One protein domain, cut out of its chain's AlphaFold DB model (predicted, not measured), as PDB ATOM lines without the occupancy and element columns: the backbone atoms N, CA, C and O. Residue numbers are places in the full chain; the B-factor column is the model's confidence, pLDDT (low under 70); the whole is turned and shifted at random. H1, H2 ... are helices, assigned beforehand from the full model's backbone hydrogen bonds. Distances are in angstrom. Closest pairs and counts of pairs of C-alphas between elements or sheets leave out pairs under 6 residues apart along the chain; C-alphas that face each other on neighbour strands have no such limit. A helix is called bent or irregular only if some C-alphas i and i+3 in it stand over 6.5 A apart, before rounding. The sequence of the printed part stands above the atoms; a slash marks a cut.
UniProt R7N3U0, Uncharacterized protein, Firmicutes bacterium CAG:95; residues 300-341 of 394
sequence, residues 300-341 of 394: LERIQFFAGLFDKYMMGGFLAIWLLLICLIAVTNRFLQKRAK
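AT A GLANCE: This is residues 300 to 341 of the 394 residues of an uncharacterized protein of Firmicutes bacterium CAG:95 (UniProt R7N3U0). Two helices meet near their ends as an L: the shorter H1 leads to a corner, and the longer H2 runs away from it at a right angle. H2 makes most of the length, and the far parts of both arms stick out, residues 300 to 306 of H1 and 321 to 341 of H2. The printed part has 42 residues, with two named helices in the order H1, H2 and no named strand, and its class is all helix. It is extended, with a radius of gyration of the C-alphas of 14.8 A, and flat, spanning 43 by 22 by 9 A.

HOW THE PARTS SIT: H1, residues 300 to 315, is joined to H2, residues 319 to 341, by a tight link of 3 residues. The two helices are close but not clearly touching, with 1 pair of C-alphas within 8 A. Their closest C-alphas are those of Asp 311 and Leu 319, 5.3 A apart. Their lines are about perpendicular, at 90 degrees, and their centres are 24.2 A apart. In H1 and H2 every O i to N i+4 pair is within hydrogen-bond range.

IN THESE COORDINATES: H1 begins at C-alpha 300, at (63.351, 18.669, 5.435), and ends at C-alpha 315, at (44.754, 20.233, 13.737), 20.4 A from first to last C-alpha. It is neither bent nor irregular, but only just: C-alphas 312 and 315 are 6.0 A apart. H2 begins at C-alpha 319 and measures 32.9 A to C-alpha 341, at (51.140, 55.958, 15.204).

THE WHOLE: The two C-alphas farthest apart are those of Glu 301 and Lys 341, at 43.1 A. The printed part has no cut, and its one link between helices is tight. The mean pLDDT of the printed part is 80.3, and the model's confidence is low, under 70, at residues 340 to 341.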
ATOM      1  N   LEU A 300      64.538  18.013   5.989       78.12
ATOM      2  CA  LEU A 300      63.351  18.669   5.435       78.12
ATOM      3  C   LEU A 300      62.177  17.693   5.275       78.12
ATOM      4  O   LEU A 300      61.062  18.017   5.678       78.12
ATOM      5  N   GLU A 301      62.435  16.490   4.763       81.12
ATOM      6  CA  GLU A 301      61.424  15.435   4.620       81.12
ATOM      7  C   GLU A 301      60.848  15.025   5.976       81.12
ATOM      8  O   GLU A 301      59.634  14.910   6.130       81.12
ATOM      9  N   ARG A 302      61.697  14.899   7.005       80.31
ATOM     10  CA  ARG A 302      61.245  14.628   8.379       80.31
ATOM     11  C   ARG A 302      60.359  15.747   8.911       80.31
ATOM     12  O   ARG A 302      59.320  15.470   9.505       80.31
ATOM     13  N   ILE A 303      60.746  17.007   8.702       82.94
ATOM     14  CA  ILE A 303      59.936  18.159   9.122       82.94
ATOM     15  C   ILE A 303      58.574  18.130   8.426       82.94
ATOM     16  O   ILE A 303      57.559  18.300   9.097       82.94
ATOM     17  N   GLN A 304      58.534  17.878   7.115       84.38
ATOM     18  CA  GLN A 304      57.284  17.783   6.357       84.38
ATOM     19  C   GLN A 304      56.417  16.614   6.835       84.38
ATOM     20  O   GLN A 304      55.227  16.799   7.085       84.38
ATOM     21  N   PHE A 305      57.013  15.441   7.049       82.88
ATOM     22  CA  PHE A 305      56.326  14.268   7.579       82.88
ATOM     23  C   PHE A 305      55.703  14.547   8.953       82.88
ATOM     24  O   PHE A 305      54.509  14.318   9.163       82.88
ATOM     25  N   PHE A 306      56.473  15.111   9.889       80.56
ATOM     26  CA  PHE A 306      55.964  15.438  11.222       80.56
ATOM     27  C   PHE A 306      54.952  16.584  11.210       80.56
ATOM     28  O   PHE A 306      53.996  16.543  11.985       80.56
ATOM     29  N   ALA A 307      55.108  17.572  10.326       81.12
ATOM     30  CA  ALA A 307      54.113  18.620  10.124       81.12
ATOM     31  C   ALA A 307      52.792  18.036   9.599       81.12
ATOM     32  O   ALA A 307      51.735  18.389  10.115       81.12
ATOM     33  N   GLY A 308      52.847  17.092   8.656       84.25
ATOM     34  CA  GLY A 308      51.673  16.384   8.143       84.25
ATOM     35  C   GLY A 308      50.975  15.536   9.209       84.25
ATOM     36  O   GLY A 308      49.750  15.564   9.323       84.25
ATOM     37  N   LEU A 309      51.736  14.832  10.055       82.31
ATOM     38  CA  LEU A 309      51.173  14.113  11.204       82.31
ATOM     39  C   LEU A 309      50.506  15.070  12.198       82.31
ATOM     40  O   LEU A 309      49.394  14.808  12.656       82.31
ATOM     41  N   PHE A 310      51.166  16.179  12.532       81.06
ATOM     42  CA  PHE A 310      50.603  17.181  13.430       81.06
ATOM     43  C   PHE A 310      49.315  17.781  12.861       81.06
ATOM     44  O   PHE A 310      48.322  17.892  13.579       81.06
ATOM     45  N   ASP A 311      49.303  18.114  11.574       85.56
ATOM     46  CA  ASP A 311      48.117  18.642  10.914       85.56
ATOM     47  C   ASP A 311      46.961  17.637  10.972       85.56
ATOM     48  O   ASP A 311      45.887  17.943  11.490       85.56
ATOM     49  N   LYS A 312      47.211  16.392  10.563       82.38
ATOM     50  CA  LYS A 312      46.194  15.338  10.533       82.38
ATOM     51  C   LYS A 312      45.628  15.007  11.916       82.38
ATOM     52  O   LYS A 312      44.414  14.907  12.064       82.38
ATOM     53  N   TYR A 313      46.484  14.821  12.922       77.06
ATOM     54  CA  TYR A 313      46.065  14.284  14.226       77.06
ATOM     55  C   TYR A 313      45.777  15.340  15.289       77.06
ATOM     56  O   TYR A 313      45.002  15.073  16.207       77.06
ATOM     57  N   MET A 314      46.392  16.519  15.195       74.31
ATOM     58  CA  MET A 314      46.180  17.594  16.163       74.31
ATOM     59  C   MET A 314      45.287  18.702  15.603       74.31
ATOM     60  O   MET A 314      44.431  19.201  16.329       74.31
ATOM     61  N   MET A 315      45.472  19.097  14.339       78.19
ATOM     62  CA  MET A 315      44.754  20.233  13.737       78.19
ATOM     63  C   MET A 315      43.557  19.823  12.865       78.19
ATOM     64  O   MET A 315      42.841  20.697  12.381       78.19
ATOM     65  N   GLY A 316      43.337  18.522  12.655       79.69
ATOM     66  CA  GLY A 316      42.253  17.996  11.824       79.69
ATOM     67  C   GLY A 316      42.388  18.312  10.330       79.69
ATOM     68  O   GLY A 316      41.372  18.365   9.646       79.69
ATOM     69  N   GLY A 317      43.604  18.552   9.829       82.38
ATOM     70  CA  GLY A 317      43.857  18.939   8.433       82.38
ATOM     71  C   GLY A 317      43.716  20.441   8.150       82.38
ATOM     72  O   GLY A 317      43.698  20.855   6.993       82.38
ATOM     73  N   PHE A 318      43.572  21.269   9.191       83.12
ATOM     74  CA  PHE A 318      43.351  22.713   9.070       83.12
ATOM     75  C   PHE A 318      44.553  23.569   9.496       83.12
ATOM     76  O   PHE A 318      44.403  24.776   9.699       83.12
ATOM     77  N   LEU A 319      45.756  22.999   9.632       83.31
ATOM     78  CA  LEU A 319      46.966  23.721  10.047       83.31
ATOM     79  C   LEU A 319      47.224  24.953   9.173       83.31
ATOM     80  O   LEU A 319      47.497  26.030   9.702       83.31
ATOM     81  N   ALA A 320      47.088  24.824   7.852       83.75
ATOM     82  CA  ALA A 320      47.274  25.938   6.925       83.75
ATOM     83  C   ALA A 320      46.284  27.088   7.187       83.75
ATOM     84  O   ALA A 320      46.680  28.254   7.185       83.75
ATOM     85  N   ILE A 321      45.021  26.769   7.494       84.12
ATOM     86  CA  ILE A 321      43.992  27.764   7.833       84.12
ATOM     87  C   ILE A 321      44.351  28.466   9.142       84.12
ATOM     88  O   ILE A 321      44.308  29.694   9.215       84.12
ATOM     89  N   TRP A 322      44.772  27.718  10.164       80.75
ATOM     90  CA  TRP A 322      45.211  28.296  11.434       80.75
ATOM     91  C   TRP A 322      46.421  29.220  11.266       80.75
ATOM     92  O   TRP A 322      46.427  30.326  11.811       80.75
ATOM     93  N   LEU A 323      47.424  28.813  10.483       84.38
ATOM     94  CA  LEU A 323      48.595  29.640  10.184       84.38
ATOM     95  C   LEU A 323      48.208  30.915   9.427       84.38
ATOM     96  O   LEU A 323      48.693  31.997   9.766       84.38
ATOM     97  N   LEU A 324      47.297  30.810   8.458       87.06
ATOM     98  CA  LEU A 324      46.779  31.949   7.707       87.06
ATOM     99  C   LEU A 324      46.015  32.915   8.620       87.06
ATOM    100  O   LEU A 324      46.275  34.115   8.577       87.06
ATOM    101  N   LEU A 325      45.151  32.417   9.508       84.06
ATOM    102  CA  LEU A 325      44.433  33.241  10.487       84.06
ATOM    103  C   LEU A 325      45.394  33.963  11.441       84.06
ATOM    104  O   LEU A 325      45.245  35.164  11.669       84.06
ATOM    105  N   ILE A 326      46.410  33.270  11.963       82.69
ATOM    106  CA  ILE A 326      47.443  33.881  12.816       82.69
ATOM    107  C   ILE A 326      48.205  34.964  12.043       82.69
ATOM    108  O   ILE A 326      48.437  36.052  12.580       82.69
ATOM    109  N   CYS A 327      48.566  34.691  10.787       83.38
ATOM    110  CA  CYS A 327      49.254  35.641   9.919       83.38
ATOM    111  C   CYS A 327      48.393  36.885   9.658       83.38
ATOM    112  O   CYS A 327      48.854  38.002   9.888       83.38
ATOM    113  N   LEU A 328      47.121  36.709   9.284       85.88
ATOM    114  CA  LEU A 328      46.174  37.805   9.083       85.88
ATOM    115  C   LEU A 328      46.018  38.642  10.353       85.88
ATOM    116  O   LEU A 328      46.185  39.856  10.301       85.88
ATOM    117  N   ILE A 329      45.808  38.015  11.514       82.62
ATOM    118  CA  ILE A 329      45.720  38.723  12.799       82.62
ATOM    119  C   ILE A 329      47.006  39.517  13.070       82.62
ATOM    120  O   ILE A 329      46.945  40.679  13.480       82.62
ATOM    121  N   ALA A 330      48.181  38.930  12.829       77.81
ATOM    122  CA  ALA A 330      49.463  39.601  13.028       77.81
ATOM    123  C   ALA A 330      49.644  40.804  12.085       77.81
ATOM    124  O   ALA A 330      50.049  41.881  12.535       77.81
ATOM    125  N   VAL A 331      49.309  40.652  10.801       84.00
ATOM    126  CA  VAL A 331      49.397  41.708   9.782       84.00
ATOM    127  C   VAL A 331      48.396  42.825  10.069       84.00
ATOM    128  O   VAL A 331      48.793  43.991  10.118       84.00
ATOM    129  N   THR A 332      47.131  42.500  10.349       81.50
ATOM    130  CA  THR A 332      46.095  43.477  10.711       81.50
ATOM    131  C   THR A 332      46.491  44.250  11.965       81.50
ATOM    132  O   THR A 332      46.389  45.477  11.986       81.50
ATOM    133  N   ASN A 333      47.037  43.580  12.984       76.88
ATOM    134  CA  ASN A 333      47.535  44.252  14.184       76.88
ATOM    135  C   ASN A 333      48.696  45.200  13.883       76.88
ATOM    136  O   ASN A 333      48.678  46.345  14.337       76.88
ATOM    137  N   ARG A 334      49.676  44.772  13.076       79.31
ATOM    138  CA  ARG A 334      50.788  45.635  12.646       79.31
ATOM    139  C   ARG A 334      50.296  46.838  11.835       79.31
ATOM    140  O   ARG A 334      50.782  47.949  12.039       79.31
ATOM    141  N   PHE A 335      49.314  46.653  10.955       81.88
ATOM    142  CA  PHE A 335      48.731  47.735  10.159       81.88
ATOM    143  C   PHE A 335      47.970  48.744  11.030       81.88
ATOM    144  O   PHE A 335      48.189  49.954  10.927       81.88
ATOM    145  N   LEU A 336      47.134  48.258  11.952       77.75
ATOM    146  CA  LEU A 336      46.408  49.097  12.908       77.75
ATOM    147  C   LEU A 336      47.356  49.874  13.831       77.75
ATOM    148  O   LEU A 336      47.086  51.038  14.126       77.75
ATOM    149  N   GLN A 337      48.476  49.274  14.245       71.00
ATOM    150  CA  GLN A 337      49.519  49.946  15.025       71.00
ATOM    151  C   GLN A 337      50.207  51.056  14.219       71.00
ATOM    152  O   GLN A 337      50.329  52.179  14.709       71.00
ATOM    153  N   LYS A 338      50.586  50.795  12.957       75.69
ATOM    154  CA  LYS A 338      51.174  51.816  12.069       75.69
ATOM    155  C   LYS A 338      50.214  52.987  11.819       75.69
ATOM    156  O   LYS A 338      50.640  54.141  11.847       75.69
ATOM    157  N   ARG A 339      48.919  52.716  11.617       73.31
ATOM    158  CA  ARG A 339      47.891  53.752  11.398       73.31
ATOM    159  C   ARG A 339      47.609  54.572  12.663       73.31
ATOM    160  O   ARG A 339      47.434  55.783  12.575       73.31
ATOM    161  N   ALA A 340      47.622  53.940  13.839       64.31
ATOM    162  CA  ALA A 340      47.505  54.641  15.118       64.31
ATOM    163  C   ALA A 340      48.686  55.600  15.345       64.31
ATOM    164  O   ALA A 340      48.457  56.766  15.651       64.31
ATOM    165  N   LYS A 341      49.919  55.146  15.074       64.00
ATOM    166  CA  LYS A 341      51.140  55.958  15.204       64.00
ATOM    167  C   LYS A 341      51.159  57.173  14.263       64.00
ATOM    168  O   LYS A 341      51.603  58.242  14.655       64.00
TER     169      LYS A 341